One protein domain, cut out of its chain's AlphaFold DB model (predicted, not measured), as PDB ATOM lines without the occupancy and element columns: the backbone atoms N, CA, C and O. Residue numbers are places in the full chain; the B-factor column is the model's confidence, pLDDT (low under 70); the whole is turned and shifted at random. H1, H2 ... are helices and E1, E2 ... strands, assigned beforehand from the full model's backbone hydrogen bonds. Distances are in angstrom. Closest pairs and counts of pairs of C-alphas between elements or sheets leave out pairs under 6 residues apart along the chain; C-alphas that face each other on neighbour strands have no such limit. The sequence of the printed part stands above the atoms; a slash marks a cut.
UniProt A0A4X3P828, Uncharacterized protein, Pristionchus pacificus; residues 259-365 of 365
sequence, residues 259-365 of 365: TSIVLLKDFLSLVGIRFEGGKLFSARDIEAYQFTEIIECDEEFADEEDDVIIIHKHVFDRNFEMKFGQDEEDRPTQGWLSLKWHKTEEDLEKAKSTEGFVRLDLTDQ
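AT A GLANCE: This is residues 259 to 365 of the 365 residues of an uncharacterized protein of Pristionchus pacificus (UniProt A0A4X3P828). A twisted slab of four strands, E3 to E6, has helix H1 over one face and H2 over the other, and a small hairpin, E1 and E2, packs on H1 through E1. The E3-E4 hairpin is long, and residues 299 to 304 at its tip stick out. The printed part has 107 residues with two named helices and six named strands, in the order H1 E1 E2 E3 E4 E5 E6 H2, class mixed. It is only just compact, close to loose: radius of gyration of the C-alphas 15.2 A, spans 46 by 32 by 22 A.

HOW THE PARTS SIT: Start at H1, residues 261 to 271; it touches E1, residues 273 to 276, the closest C-alphas, Leu 268 and Arg 274, being 6.3 A apart. E1 forms an antiparallel hairpin with E2, residues 279 to 282; N 274 and O 281, 2.8 A apart, are within hydrogen-bond range. E3, 287 to 295, E4, 308 to 317, E5, 320 to 326, and E6, 334 to 341, make a meander, each strand the antiparallel neighbour of the one before; N 291 and O 312 at 2.9 A, N 315 and O 322 at 2.8 A, and N 323 and O 338 at 2.8 A are within range. H1 is on this sheet, height 9.9 A, and touches E6, with the closest C-alphas, Ile 261 and Gln 334, 5.2 A apart. H2, 345 to 352, is on the opposite face, height 9.7 A, over E5. In H1 and H2 every O i to N i+4 pair is within range.

IN THESE COORDINATES: Find C-alpha 261 at (-45.829, 38.978, -37.817), where H1 begins its 15.3 A. E3 measures 25.5 A, E4 28.8 A, E6 24.1 A. H2 ends at C-alpha 352, (-38.779, 16.599, -45.998).

THE WHOLE: The C-alphas farthest apart, Glu 300 and Gln 365, are 47.8 A apart. The printed part has no cut; the E3 to E4 link is long. Residues 299, 301 to 302, 305 and 365 have pLDDT under 70.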
ATOM      1  N   THR A 259     -39.366  37.672 -35.199       92.75
ATOM      2  CA  THR A 259     -39.658  38.752 -36.142       92.75
ATOM      3  C   THR A 259     -41.101  39.230 -35.982       92.75
ATOM      4  O   THR A 259     -41.944  38.525 -35.432       92.75
ATOM      5  N   SER A 260     -41.421  40.431 -36.460       93.31
ATOM      6  CA  SER A 260     -42.803  40.923 -36.463       93.31
ATOM      7  C   SER A 260     -43.672  40.099 -37.416       93.31
ATOM      8  O   SER A 260     -43.305  39.887 -38.574       93.31
ATOM      9  N   ILE A 261     -44.868  39.701 -36.972       94.25
ATOM     10  CA  ILE A 261     -45.829  38.978 -37.817       94.25
ATOM     11  C   ILE A 261     -46.256  39.794 -39.046       94.25
ATOM     12  O   ILE A 261     -46.571  39.224 -40.088       94.25
ATOM     13  N   VAL A 262     -46.244  41.130 -38.942       95.31
ATOM     14  CA  VAL A 262     -46.542  42.035 -40.066       95.31
ATOM     15  C   VAL A 262     -45.453  41.914 -41.128       95.31
ATOM     16  O   VAL A 262     -45.762  41.633 -42.281       95.31
ATOM     17  N   LEU A 263     -44.183  42.006 -40.717       95.81
ATOM     18  CA  LEU A 263     -43.036  41.851 -41.614       95.81
ATOM     19  C   LEU A 263     -43.044  40.479 -42.301       95.81
ATOM     20  O   LEU A 263     -42.819  40.390 -43.506       95.81
ATOM     21  N   LEU A 264     -43.332  39.414 -41.542       96.31
ATOM     22  CA  LEU A 264     -43.431  38.058 -42.075       96.31
ATOM     23  C   LEU A 264     -44.532  37.944 -43.140       96.31
ATOM     24  O   LEU A 264     -44.277  37.411 -44.216       96.31
ATOM     25  N   LYS A 265     -45.738  38.460 -42.873       96.56
ATOM     26  CA  LYS A 265     -46.856  38.426 -43.833       96.56
ATOM     27  C   LYS A 265     -46.554  39.216 -45.102       96.56
ATOM     28  O   LYS A 265     -46.819  38.716 -46.195       96.56
ATOM     29  N   ASP A 266     -45.967  40.400 -44.964       97.44
ATOM     30  CA  ASP A 266     -45.585  41.236 -46.104       97.44
ATOM     31  C   ASP A 266     -44.510  40.543 -46.956       97.44
ATOM     32  O   ASP A 266     -44.633  40.469 -48.179       97.44
ATOM     33  N   PHE A 267     -43.499  39.942 -46.319       97.88
ATOM     34  CA  PHE A 267     -42.480  39.144 -47.006       97.88
ATOM     35  C   PHE A 267     -43.076  37.928 -47.734       97.88
ATOM     36  O   PHE A 267     -42.775  37.713 -48.908       97.88
ATOM     37  N   LEU A 268     -43.937  37.145 -47.075       97.38
ATOM     38  CA  LEU A 268     -44.590  35.986 -47.692       97.38
ATOM     39  C   LEU A 268     -45.412  36.404 -48.919       97.38
ATOM     40  O   LEU A 268     -45.326  35.754 -49.964       97.38
ATOM     41  N   SER A 269     -46.129  37.528 -48.823       97.25
ATOM     42  CA  SER A 269     -46.893  38.102 -49.933       97.25
ATOM     43  C   SER A 269     -46.001  38.404 -51.143       97.25
ATOM     44  O   SER A 269     -46.342  38.020 -52.264       97.25
ATOM     45  N   LEU A 270     -44.811  38.985 -50.926       97.75
ATOM     46  CA  LEU A 270     -43.825  39.234 -51.990       97.75
ATOM     47  C   LEU A 270     -43.327  37.941 -52.659       97.75
ATOM     48  O   LEU A 270     -43.087  37.932 -53.863       97.75
ATOM     49  N   VAL A 271     -43.211  36.842 -51.906       97.06
ATOM     50  CA  VAL A 271     -42.805  35.519 -52.426       97.06
ATOM     51  C   VAL A 271     -43.958  34.789 -53.146       97.06
ATOM     52  O   VAL A 271     -43.734  33.779 -53.825       97.06
ATOM     53  N   GLY A 272     -45.191  35.303 -53.053       96.50
ATOM     54  CA  GLY A 272     -46.394  34.692 -53.626       96.50
ATOM     55  C   GLY A 272     -47.059  33.660 -52.708       96.50
ATOM     56  O   GLY A 272     -47.668  32.700 -53.190       96.50
ATOM     57  N   ILE A 273     -46.918  33.828 -51.391       96.69
ATOM     58  CA  ILE A 273     -47.524  32.988 -50.354       96.69
ATOM     59  C   ILE A 273     -48.416  33.872 -49.477       96.69
ATOM     60  O   ILE A 273     -47.976  34.884 -48.941       96.69
ATOM     61  N   ARG A 274     -49.678  33.487 -49.293       96.31
ATOM     62  CA  ARG A 274     -50.605  34.159 -48.374       96.31
ATOM     63  C   ARG A 274     -50.756  33.323 -47.107       96.31
ATOM     64  O   ARG A 274     -51.003  32.120 -47.192       96.31
ATOM     65  N   PHE A 275     -50.626  33.961 -45.947       94.50
ATOM     66  CA  PHE A 275     -50.761  33.319 -44.637       94.50
ATOM     67  C   PHE A 275     -51.836  34.016 -43.797       94.50
ATOM     68  O   PHE A 275     -51.627  35.111 -43.267       94.50
ATOM     69  N   GLU A 276     -53.004  33.382 -43.694       92.75
ATOM     70  CA  GLU A 276     -54.201  33.947 -43.063       92.75
ATOM     71  C   GLU A 276     -54.897  32.903 -42.188       92.75
ATOM     72  O   GLU A 276     -55.184  31.793 -42.633       92.75
ATOM     73  N   GLY A 277     -55.164  33.253 -40.924       88.75
ATOM     74  CA  GLY A 277     -55.850  32.366 -39.976       88.75
ATOM     75  C   GLY A 277     -55.177  30.997 -39.812       88.75
ATOM     76  O   GLY A 277     -55.866  29.982 -39.807       88.75
ATOM     77  N   GLY A 278     -53.839  30.958 -39.788       88.12
ATOM     78  CA  GLY A 278     -53.054  29.722 -39.669       88.12
ATOM     79  C   GLY A 278     -52.989  28.860 -40.942       88.12
ATOM     80  O   GLY A 278     -52.307  27.827 -40.950       88.12
ATOM     81  N   LYS A 279     -53.663  29.270 -42.025       92.62
ATOM     82  CA  LYS A 279     -53.704  28.560 -43.313       92.62
ATOM     83  C   LYS A 279     -52.769  29.194 -44.336       92.62
ATOM     84  O   LYS A 279     -52.571  30.409 -44.344       92.62
ATOM     85  N   LEU A 280     -52.217  28.346 -45.204       94.81
ATOM     86  CA  LEU A 280     -51.331  28.737 -46.295       94.81
ATOM     87  C   LEU A 280     -52.035  28.604 -47.640       94.81
ATOM     88  O   LEU A 280     -52.670  27.589 -47.919       94.81
ATOM     89  N   PHE A 281     -51.859  29.622 -48.474       95.81
ATOM     90  CA  PHE A 281     -52.313  29.644 -49.858       95.81
ATOM     91  C   PHE A 281     -51.142  30.064 -50.740       95.81
ATOM     92  O   PHE A 281     -50.402  30.990 -50.402       95.81
ATOM     93  N   SER A 282     -50.970  29.411 -51.881       94.94
ATOM     94  CA  SER A 282     -50.000  29.833 -52.885       94.94
ATOM     95  C   SER A 282     -50.495  29.437 -54.263       94.94
ATOM     96  O   SER A 282     -51.042  28.358 -54.430       94.94
ATOM     97  N   ALA A 283     -50.277  30.312 -55.243       89.94
ATOM     98  CA  ALA A 283     -50.501  30.002 -56.656       89.94
ATOM     99  C   ALA A 283     -49.278  29.326 -57.304       89.94
ATOM    100  O   ALA A 283     -49.255  29.083 -58.511       89.94
ATOM    101  N   ARG A 284     -48.211  29.110 -56.526       92.69
ATOM    102  CA  ARG A 284     -46.971  28.481 -56.973       92.69
ATOM    103  C   ARG A 284     -47.017  26.995 -56.641       92.69
ATOM    104  O   ARG A 284     -47.589  26.601 -55.631       92.69
ATOM    105  N   ASP A 285     -46.345  26.199 -57.462       94.38
ATOM    106  CA  ASP A 285     -46.106  24.786 -57.178       94.38
ATOM    107  C   ASP A 285     -45.038  24.665 -56.079       94.38
ATOM    108  O   ASP A 285     -43.837  24.723 -56.348       94.38
ATOM    109  N   ILE A 286     -45.492  24.626 -54.827       96.25
ATOM    110  CA  ILE A 286     -44.662  24.500 -53.626       96.25
ATOM    111  C   ILE A 286     -45.200  23.371 -52.745       96.25
ATOM    112  O   ILE A 286     -46.398  23.094 -52.713       96.25
ATOM    113  N   GLU A 287     -44.316  22.732 -51.985       97.75
ATOM    114  CA  GLU A 287     -44.716  21.752 -50.975       97.75
ATOM    115  C   GLU A 287     -44.735  22.415 -49.599       97.75
ATOM    116  O   GLU A 287     -43.808  23.142 -49.247       97.75
ATOM    117  N   ALA A 288     -45.766  22.153 -48.795       97.75
ATOM    118  CA  ALA A 288     -45.875  22.706 -47.451       97.75
ATOM    119  C   ALA A 288     -46.153  21.619 -46.409       97.75
ATOM    120  O   ALA A 288     -46.927  20.689 -46.646       97.75
ATOM    121  N   TYR A 289     -45.543  21.769 -45.237       98.12
ATOM    122  CA  TYR A 289     -45.686  20.872 -44.097       98.12
ATOM    123  C   TYR A 289     -45.893  21.686 -42.819       98.12
ATOM    124  O   TYR A 289     -45.409  22.813 -42.689       98.12
ATOM    125  N   GLN A 290     -46.622  21.110 -41.873       97.38
ATOM    126  CA  GLN A 290     -46.724  21.583 -40.502       97.38
ATOM    127  C   GLN A 290     -45.923  20.657 -39.592       97.38
ATOM    128  O   GLN A 290     -45.985  19.438 -39.740       97.38
ATOM    129  N   PHE A 291     -45.205  21.248 -38.645       96.56
ATOM    130  CA  PHE A 291     -44.463  20.543 -37.611       96.56
ATOM    131  C   PHE A 291     -44.781  21.165 -36.256       96.56
ATOM    132  O   PHE A 291     -44.770  22.387 -36.131       96.56
ATOM    133  N   THR A 292     -45.081  20.332 -35.268       95.25
ATOM    134  CA  THR A 292     -45.326  20.771 -33.893       95.25
ATOM    135  C   THR A 292     -44.108  20.401 -33.059       95.25
ATOM    136  O   THR A 292     -43.824  19.219 -32.884       95.25
ATOM    137  N   GLU A 293     -43.384  21.409 -32.583       93.44
ATOM    138  CA  GLU A 293     -42.271  21.263 -31.651       93.44
ATOM    139  C   GLU A 293     -42.808  21.438 -30.227       93.44
ATOM    140  O   GLU A 293     -43.508  22.408 -29.941       93.44
ATOM    141  N   ILE A 294     -42.515  20.477 -29.354       91.19
ATOM    142  CA  ILE A 294     -42.817  20.563 -27.924       91.19
ATOM    143  C   ILE A 294     -41.493  20.877 -27.239       91.19
ATOM    144  O   ILE A 294     -40.557  20.078 -27.318       91.19
ATOM    145  N   ILE A 295     -41.395  22.061 -26.642       88.12
ATOM    146  CA  ILE A 295     -40.217  22.479 -25.889       88.12
ATOM    147  C   ILE A 295     -40.504  22.214 -24.417       88.12
ATOM    148  O   ILE A 295     -41.246  22.961 -23.780       88.12
ATOM    149  N   GLU A 296     -39.891  21.152 -23.899       86.75
ATOM    150  CA  GLU A 296     -39.856  20.868 -22.467       86.75
ATOM    151  C   GLU A 296     -39.049  21.985 -21.782       86.75
ATOM    152  O   GLU A 296     -37.859  22.181 -22.061       86.75
ATOM    153  N   CYS A 297     -39.705  22.773 -20.931       81.56
ATOM    154  CA  CYS A 297     -39.038  23.795 -20.135       81.56
ATOM    155  C   CYS A 297     -38.310  23.127 -18.962       81.56
ATOM    156  O   CYS A 297     -38.923  22.393 -18.193       81.56
ATOM    157  N   ASP A 298     -37.013  23.403 -18.791       76.56
ATOM    158  CA  ASP A 298     -36.268  22.923 -17.620       76.56
ATOM    159  C   ASP A 298     -36.945  23.427 -16.323       76.56
ATOM    160  O   ASP A 298     -37.047  24.638 -16.098       76.56
ATOM    161  N   GLU A 299     -37.346  22.494 -15.449       68.25
ATOM    162  CA  GLU A 299     -38.100  22.709 -14.194       68.25
ATOM    163  C   GLU A 299     -37.464  23.728 -13.219       68.25
ATOM    164  O   GLU A 299     -38.101  24.181 -12.273       68.25
ATOM    165  N   GLU A 300     -36.198  24.116 -13.411       74.94
ATOM    166  CA  GLU A 300     -35.481  25.005 -12.485       74.94
ATOM    167  C   GLU A 300     -36.020  26.450 -12.440       74.94
ATOM    168  O   GLU A 300     -35.656  27.194 -11.523       74.94
ATOM    169  N   PHE A 301     -36.859  26.873 -13.395       59.50
ATOM    170  CA  PHE A 301     -37.260  28.284 -13.529       59.50
ATOM    171  C   PHE A 301     -38.763  28.558 -13.657       59.50
ATOM    172  O   PHE A 301     -39.134  29.735 -13.672       59.50
ATOM    173  N   ALA A 302     -39.616  27.536 -13.733       61.81
ATOM    174  CA  ALA A 302     -41.060  27.707 -13.871       61.81
ATOM    175  C   ALA A 302     -41.796  27.017 -12.716       61.81
ATOM    176  O   ALA A 302     -41.566  25.845 -12.438       61.81
ATOM    177  N   ASP A 303     -42.679  27.756 -12.042       70.62
ATOM    178  CA  ASP A 303     -43.510  27.229 -10.951       70.62
ATOM    179  C   ASP A 303     -44.664  26.329 -11.470       70.62
ATOM    180  O   ASP A 303     -45.393  25.747 -10.666       70.62
ATOM    181  N   GLU A 304     -44.831  26.201 -12.796       70.94
ATOM    182  CA  GLU A 304     -45.881  25.427 -13.478       70.94
ATOM    183  C   GLU A 304     -45.286  24.686 -14.704       70.94
ATOM    184  O   GLU A 304     -44.552  25.282 -15.494       70.94
ATOM    185  N   GLU A 305     -45.561  23.377 -14.823       69.81
ATOM    186  CA  GLU A 305     -45.096  22.452 -15.883       69.81
ATOM    187  C   GLU A 305     -45.838  22.673 -17.219       69.81
ATOM    188  O   GLU A 305     -46.441  21.748 -17.767       69.81
ATOM    189  N   ASP A 306     -45.847  23.896 -17.745       81.19
ATOM    190  CA  ASP A 306     -46.483  24.152 -19.038       81.19
ATOM    191  C   ASP A 306     -45.455  23.985 -20.169       81.19
ATOM    192  O   ASP A 306     -44.586  24.834 -20.402       81.19
ATOM    193  N   ASP A 307     -45.547  22.850 -20.868       85.69
ATOM    194  CA  ASP A 307     -44.822  22.600 -22.114       85.69
ATOM    195  C   ASP A 307     -45.160  23.686 -23.144       85.69
ATOM    196  O   ASP A 307     -46.328  23.916 -23.470       85.69
ATOM    197  N   VAL A 308     -44.139  24.318 -23.730       85.88
ATOM    198  CA  VAL A 308     -44.356  25.325 -24.775       85.88
ATOM    199  C   VAL A 308     -44.515  24.618 -26.116       85.88
ATOM    200  O   VAL A 308     -43.580  24.001 -26.633       85.88
ATOM    201  N   ILE A 309     -45.708  24.725 -26.703       88.50
ATOM    202  CA  ILE A 309     -46.018  24.139 -28.009       88.50
ATOM    203  C   ILE A 309     -45.788  25.182 -29.103       88.50
ATOM    204  O   ILE A 309     -46.491  26.186 -29.191       88.50
ATOM    205  N   ILE A 310     -44.843  24.909 -30.002       90.69
ATOM    206  CA  ILE A 310     -44.532  25.774 -31.140       90.69
ATOM    207  C   ILE A 310     -44.947  25.091 -32.446       90.69
ATOM    208  O   ILE A 310     -44.530  23.976 -32.760       90.69
ATOM    209  N   ILE A 311     -45.776  25.765 -33.250       93.56
ATOM    210  CA  ILE A 311     -46.230  25.245 -34.546       93.56
ATOM    211  C   ILE A 311     -45.462  25.918 -35.683       93.56
ATOM    212  O   ILE A 311     -45.677  27.085 -36.016       93.56
ATOM    213  N   HIS A 312     -44.611  25.143 -36.349       94.88
ATOM    214  CA  HIS A 312     -43.831  25.566 -37.503       94.88
ATOM    215  C   HIS A 312     -44.539  25.205 -38.806       94.88
ATOM    216  O   HIS A 312     -45.134  24.136 -38.969       94.88
ATOM    217  N   LYS A 313     -44.405  26.092 -39.785       97.38
ATOM    218  CA  LYS A 313     -44.710  25.851 -41.189       97.38
ATOM    219  C   LYS A 313     -43.401  25.746 -41.954       97.38
ATOM    220  O   LYS A 313     -42.541  26.618 -41.839       97.38
ATOM    221  N   HIS A 314     -43.272  24.686 -42.736       98.31
ATOM    222  CA  HIS A 314     -42.146  24.446 -43.625       98.31
ATOM    223  C   HIS A 314     -42.650  24.513 -45.057       98.31
ATOM    224  O   HIS A 314     -43.526  23.738 -45.433       98.31
ATOM    225  N   VAL A 315     -42.112  25.433 -45.846       98.06
ATOM    226  CA  VAL A 315     -42.401  25.555 -47.274       98.06
ATOM    227  C   VAL A 315     -41.148  25.200 -48.058       98.06
ATOM    228  O   VAL A 315     -40.102  25.821 -47.867       98.06
ATOM    229  N   PHE A 316     -41.268  24.224 -48.950       98.06
ATOM    230  CA  PHE A 316     -40.220  23.801 -49.862       98.06
ATOM    231  C   PHE A 316     -40.527  24.279 -51.281       98.06
ATOM    232  O   PHE A 316     -41.587  23.998 -51.842       98.06
ATOM    233  N   ASP A 317     -39.566  24.986 -51.862       96.88
ATOM    234  CA  ASP A 317     -39.588  25.508 -53.225       96.88
ATOM    235  C   ASP A 317     -38.268  25.117 -53.896       96.88
ATOM    236  O   ASP A 317     -37.225  25.748 -53.698       96.88
ATOM    237  N   ARG A 318     -38.289  24.009 -54.647       96.12
ATOM    238  CA  ARG A 318     -37.078  23.341 -55.158       96.12
ATOM    239  C   ARG A 318     -36.149  22.939 -53.996       96.12
ATOM    240  O   ARG A 318     -36.592  22.288 -53.059       96.12
ATOM    241  N   ASN A 319     -34.875  23.339 -54.041       97.56
ATOM    242  CA  ASN A 319     -33.876  23.078 -52.995       97.56
ATOM    243  C   ASN A 319     -33.917  24.093 -51.845       97.56
ATOM    244  O   ASN A 319     -32.997  24.132 -51.027       97.56
ATOM    245  N   PHE A 320     -34.928  24.953 -51.795       97.88
ATOM    246  CA  PHE A 320     -35.057  25.958 -50.758       97.88
ATOM    247  C   PHE A 320     -36.135  25.576 -49.756       97.88
ATOM    248  O   PHE A 320     -37.228  25.170 -50.135       97.88
ATOM    249  N   GLU A 321     -35.817  25.751 -48.483       98.50
ATOM    250  CA  GLU A 321     -36.698  25.562 -47.343       98.50
ATOM    251  C   GLU A 321     -36.894  26.906 -46.637       98.50
ATOM    252  O   GLU A 321     -35.937  27.595 -46.271       98.50
ATOM    253  N   MET A 322     -38.153  27.258 -46.412       98.38
ATOM    254  CA  MET A 322     -38.571  28.358 -45.560       98.38
ATOM    255  C   MET A 322     -39.264  27.788 -44.328       98.38
ATOM    256  O   MET A 322     -40.254  27.074 -44.462       98.38
ATOM    257  N   LYS A 323     -38.775  28.127 -43.135       98.00
ATOM    258  CA  LYS A 323     -39.411  27.784 -41.858       98.00
ATOM    259  C   LYS A 323     -39.947  29.045 -41.213       98.00
ATOM    260  O   LYS A 323     -39.193  29.999 -41.043       98.00
ATOM    261  N   PHE A 324     -41.210  29.060 -40.826       97.38
ATOM    262  CA  PHE A 324     -41.791  30.196 -40.116       97.38
ATOM    263  C   PHE A 324     -42.960  29.768 -39.241       97.38
ATOM    264  O   PHE A 324     -43.435  28.641 -39.335       97.38
ATOM    265  N   GLY A 325     -43.428  30.673 -38.398       94.69
ATOM    266  CA  GLY A 325     -44.628  30.478 -37.598       94.69
ATOM    267  C   GLY A 325     -44.933  31.710 -36.764       94.69
ATOM    268  O   GLY A 325     -44.321  32.764 -36.964       94.69
ATOM    269  N   GLN A 326     -45.925  31.583 -35.893       92.94
ATOM    270  CA  GLN A 326     -46.441  32.646 -35.045       92.94
ATOM    271  C   GLN A 326     -46.551  32.120 -33.615       92.94
ATOM    272  O   GLN A 326     -46.949  30.977 -33.415       92.94
ATOM    273  N   ASP A 327     -46.183  32.955 -32.651       86.81
ATOM    274  CA  ASP A 327     -46.409  32.693 -31.231       86.81
ATOM    275  C   ASP A 327     -47.880  33.024 -30.923       86.81
ATOM    276  O   ASP A 327     -48.296  34.180 -31.047       86.81
ATOM    277  N   GLU A 328     -48.704  32.003 -30.663       82.06
ATOM    278  CA  GLU A 328     -50.154  32.176 -30.483       82.06
ATOM    279  C   GLU A 328     -50.536  32.617 -29.063       82.06
ATOM    280  O   GLU A 328     -51.561  33.286 -28.902       82.06
ATOM    281  N   GLU A 329     -49.726  32.289 -28.055       80.00
ATOM    282  CA  GLU A 329     -50.106  32.417 -26.644       80.00
ATOM    283  C   GLU A 329     -49.550  33.691 -26.011       80.00
ATOM    284  O   GLU A 329     -50.313  34.543 -25.545       80.00
ATOM    285  N   ASP A 330     -48.232  33.872 -26.055       75.75
ATOM    286  CA  ASP A 330     -47.577  34.934 -25.294       75.75
ATOM    287  C   ASP A 330     -47.489  36.233 -26.089       75.75
ATOM    288  O   ASP A 330     -47.562  37.342 -25.538       75.75
ATOM    289  N   ARG A 331     -47.265  36.124 -27.404       81.00
ATOM    290  CA  ARG A 331     -46.918  37.272 -28.253       81.00
ATOM    291  C   ARG A 331     -47.513  37.142 -29.652       81.00
ATOM    292  O   ARG A 331     -46.765  36.994 -30.616       81.00
ATOM    293  N   PRO A 332     -48.825  37.390 -29.825       86.19
ATOM    294  CA  PRO A 332     -49.503  37.261 -31.120       86.19
ATOM    295  C   PRO A 332     -48.961  38.196 -32.213       86.19
ATOM    296  O   PRO A 332     -49.313  38.062 -33.384       86.19
ATOM    297  N   THR A 333     -48.125  39.172 -31.858       90.69
ATOM    298  CA  THR A 333     -47.459  40.084 -32.795       90.69
ATOM    299  C   THR A 333     -46.083  39.595 -33.253       90.69
ATOM    300  O   THR A 333     -45.500  40.209 -34.151       90.69
ATOM    301  N   GLN A 334     -45.566  38.511 -32.671       92.00
ATOM    302  CA  GLN A 334     -44.274  37.918 -32.991       92.00
ATOM    303  C   GLN A 334     -44.452  36.606 -33.760       92.00
ATOM    304  O   GLN A 334     -45.384  35.832 -33.556       92.00
ATOM    305  N   GLY A 335     -43.539  36.377 -34.687       93.44
ATOM    306  CA  GLY A 335     -43.341  35.110 -35.367       93.44
ATOM    307  C   GLY A 335     -41.856  34.819 -35.472       93.44
ATOM    308  O   GLY A 335     -41.044  35.518 -34.874       93.44
ATOM    309  N   TRP A 336     -41.481  33.822 -36.255       95.00
ATOM    310  CA  TRP A 336     -40.082  33.534 -36.566       95.00
ATOM    311  C   TRP A 336     -39.923  33.227 -38.045       95.00
ATOM    312  O   TRP A 336     -40.884  32.865 -38.724       95.00
ATOM    313  N   LEU A 337     -38.702  33.384 -38.550       97.12
ATOM    314  CA  LEU A 337     -38.373  33.095 -39.940       97.12
ATOM    315  C   LEU A 337     -36.963  32.517 -40.047       97.12
ATOM    316  O   LEU A 337     -35.994  33.088 -39.554       97.12
ATOM    317  N   SER A 338     -36.836  31.420 -40.781       98.19
ATOM    318  CA  SER A 338     -35.565  30.885 -41.242       98.19
ATOM    319  C   SER A 338     -35.653  30.517 -42.716       98.19
ATOM    320  O   SER A 338     -36.660  29.993 -43.187       98.19
ATOM    321  N   LEU A 339     -34.581  30.810 -43.445       98.44
ATOM    322  CA  LEU A 339     -34.413  30.501 -44.857       98.44
ATOM    323  C   LEU A 339     -33.196  29.593 -45.011       98.44
ATOM    324  O   LEU A 339     -32.132  29.894 -44.461       98.44
ATOM    325  N   LYS A 340     -33.308  28.518 -45.785       98.50
ATOM    326  CA  LYS A 340     -32.218  27.564 -45.984       98.50
ATOM    327  C   LYS A 340     -32.212  27.023 -47.405       98.50
ATOM    328  O   LYS A 340     -33.222  26.580 -47.923       98.50
ATOM    329  N   TRP A 341     -31.037  27.006 -48.019       98.44
ATOM    330  CA  TRP A 341     -30.795  26.305 -49.272       98.44
ATOM    331  C   TRP A 341     -30.081  24.977 -49.010       98.44
ATOM    332  O   TRP A 341     -28.989  24.947 -48.429       98.44
ATOM    333  N   HIS A 342     -30.675  23.884 -49.479       98.19
ATOM    334  CA  HIS A 342     -30.123  22.535 -49.426       98.19
ATOM    335  C   HIS A 342     -29.129  22.353 -50.577       98.19
ATOM    336  O   HIS A 342     -29.433  22.601 -51.743       98.19
ATOM    337  N   LYS A 343     -27.886  21.980 -50.250       96.00
ATOM    338  CA  LYS A 343     -26.811  21.878 -51.252       96.00
ATOM    339  C   LYS A 343     -27.002  20.673 -52.169       96.00
ATOM    340  O   LYS A 343     -26.575  20.729 -53.319       96.00
ATOM    341  N   THR A 344     -27.619  19.616 -51.653       97.25
ATOM    342  CA  THR A 344     -27.856  18.358 -52.355       97.25
ATOM    343  C   THR A 344     -29.330  17.966 -52.269       97.25
ATOM    344  O   THR A 344     -30.045  18.413 -51.372       97.25
ATOM    345  N   GLU A 345     -29.778  17.129 -53.202       97.50
ATOM    346  CA  GLU A 345     -31.118  16.529 -53.173       97.50
ATOM    347  C   GLU A 345     -31.290  15.619 -51.947       97.50
ATOM    348  O   GLU A 345     -32.327  15.650 -51.299       97.50
ATOM    349  N   GLU A 346     -30.238  14.902 -51.539       98.06
ATOM    350  CA  GLU A 346     -30.236  14.097 -50.311       98.06
ATOM    351  C   GLU A 346     -30.497  14.953 -49.059       98.06
ATOM    352  O   GLU A 346     -31.309  14.585 -48.212       98.06
ATOM    353  N   ASP A 347     -29.864  16.130 -48.957       97.88
ATOM    354  CA  ASP A 347     -30.102  17.065 -47.850       97.88
ATOM    355  C   ASP A 347     -31.541  17.601 -47.832       97.88
ATOM    356  O   ASP A 347     -32.040  17.969 -46.765       97.88
ATOM    357  N   LEU A 348     -32.173  17.731 -49.003       97.94
ATOM    358  CA  LEU A 348     -33.556  18.186 -49.147       97.94
ATOM    359  C   LEU A 348     -34.529  17.079 -48.739       97.94
ATOM    360  O   LEU A 348     -35.381  17.305 -47.884       97.94
ATOM    361  N   GLU A 349     -34.370  15.879 -49.295       98.06
ATOM    362  CA  GLU A 349     -35.222  14.728 -48.987       98.06
ATOM    363  C   GLU A 349     -35.135  14.358 -47.506       98.06
ATOM    364  O   GLU A 349     -36.159  14.138 -46.863       98.06
ATOM    365  N   LYS A 350     -33.934  14.426 -46.916       98.06
ATOM    366  CA  LYS A 350     -33.747  14.261 -45.471       98.06
ATOM    367  C   LYS A 350     -34.521  15.296 -44.649       98.06
ATOM    368  O   LYS A 350     -34.988  14.984 -43.557       98.06
ATOM    369  N   ALA A 351     -34.625  16.535 -45.131       97.56
ATOM    370  CA  ALA A 351     -35.381  17.579 -44.443       97.56
ATOM    371  C   ALA A 351     -36.894  17.372 -44.583       97.56
ATOM    372  O   ALA A 351     -37.615  17.535 -43.601       97.56
ATOM    373  N   LYS A 352     -37.370  16.950 -45.761       97.44
ATOM    374  CA  LYS A 352     -38.779  16.599 -45.998       97.44
ATOM    375  C   LYS A 352     -39.221  15.355 -45.228       97.44
ATOM    376  O   LYS A 352     -40.377  15.262 -44.835       97.44
ATOM    377  N   SER A 353     -38.305  14.422 -44.972       97.06
ATOM    378  CA  SER A 353     -38.560  13.198 -44.207       97.06
ATOM    379  C   SER A 353     -38.457  13.384 -42.687       97.06
ATOM    380  O   SER A 353     -38.258  12.400 -41.973       97.06
ATOM    381  N   THR A 354     -38.508  14.619 -42.181       96.81
ATOM    382  CA  THR A 354     -38.478  14.874 -40.736       96.81
ATOM    383  C   THR A 354     -39.713  14.248 -40.085       96.81
ATOM    384  O   THR A 354     -40.841  14.459 -40.531       96.81
ATOM    385  N   GLU A 355     -39.501  13.447 -39.041       97.12
ATOM    386  CA  GLU A 355     -40.589  12.816 -38.292       97.12
ATOM    387  C   GLU A 355     -41.531  13.881 -37.706       97.12
ATOM    388  O   GLU A 355     -41.086  14.938 -37.273       97.12
ATOM    389  N   GLY A 356     -42.841  13.622 -37.730       95.69
ATOM    390  CA  GLY A 356     -43.859  14.569 -37.258       95.69
ATOM    391  C   GLY A 356     -44.342  15.583 -38.301       95.69
ATOM    392  O   GLY A 356     -45.272  16.336 -38.019       95.69
ATOM    393  N   PHE A 357     -43.777  15.602 -39.514       97.38
ATOM    394  CA  PHE A 357     -44.291  16.447 -40.594       97.38
ATOM    395  C   PHE A 357     -45.683  16.001 -41.054       97.38
ATOM    396  O   PHE A 357     -45.882  14.886 -41.538       97.38
ATOM    397  N   VAL A 358     -46.642  16.923 -40.975       97.19
ATOM    398  CA  VAL A 358     -47.985  16.772 -41.539       97.19
ATOM    399  C   VAL A 358     -48.063  17.611 -42.807       97.19
ATOM    400  O   VAL A 358     -47.995  18.839 -42.751       97.19
ATOM    401  N   ARG A 359     -48.189  16.959 -43.967       96.88
ATOM    402  CA  ARG A 359     -48.328  17.660 -45.251       96.88
ATOM    403  C   ARG A 359     -49.590  18.527 -45.246       96.88
ATOM    404  O   ARG A 359     -50.645  18.089 -44.798       96.88
ATOM    405  N   LEU A 360     -49.465  19.749 -45.752       95.81
ATOM    406  CA  LEU A 360     -50.561  20.701 -45.881       95.81
ATOM    407  C   LEU A 360     -51.082  20.705 -47.317       95.81
ATOM    408  O   LEU A 360     -50.307  20.859 -48.262       95.81
ATOM    409  N   ASP A 361     -52.399  20.596 -47.465       92.75
ATOM    410  CA  ASP A 361     -53.064  20.812 -48.744       92.75
ATOM    411  C   ASP A 361     -53.164  22.317 -48.996       92.75
ATOM    412  O   ASP A 361     -53.931  23.037 -48.346       92.75
ATOM    413  N   LEU A 362     -52.352  22.804 -49.930       90.12
ATOM    414  CA  LEU A 362     -52.459  24.170 -50.415       90.12
ATOM    415  C   LEU A 362     -53.685  24.241 -51.320       90.12
ATOM    416  O   LEU A 362     -53.806  23.503 -52.294       90.12
ATOM    417  N   THR A 363     -54.626  25.100 -50.948       80.31
ATOM    418  CA  THR A 363     -55.836  25.319 -51.744       80.31
ATOM    419  C   THR A 363     -55.554  26.391 -52.781       80.31
ATOM    420  O   THR A 363     -55.147  27.497 -52.417       80.31
ATOM    421  N   ASP A 364     -55.785  26.065 -54.052       70.75
ATOM    422  CA  ASP A 364     -55.795  27.053 -55.129       70.75
ATOM    423  C   ASP A 364     -56.918  28.063 -54.840       70.75
ATOM    424  O   ASP A 364     -58.086  27.679 -54.709       70.75
ATOM    425  N   GLN A 365     -56.564  29.342 -54.690       56.19
ATOM    426  CA  GLN A 365     -57.520  30.451 -54.590       56.19
ATOM    427  C   GLN A 365     -57.447  31.355 -55.809       56.19
ATOM    428  O   GLN A 365     -56.324  31.812 -56.130       56.19
TER     429      GLN A 365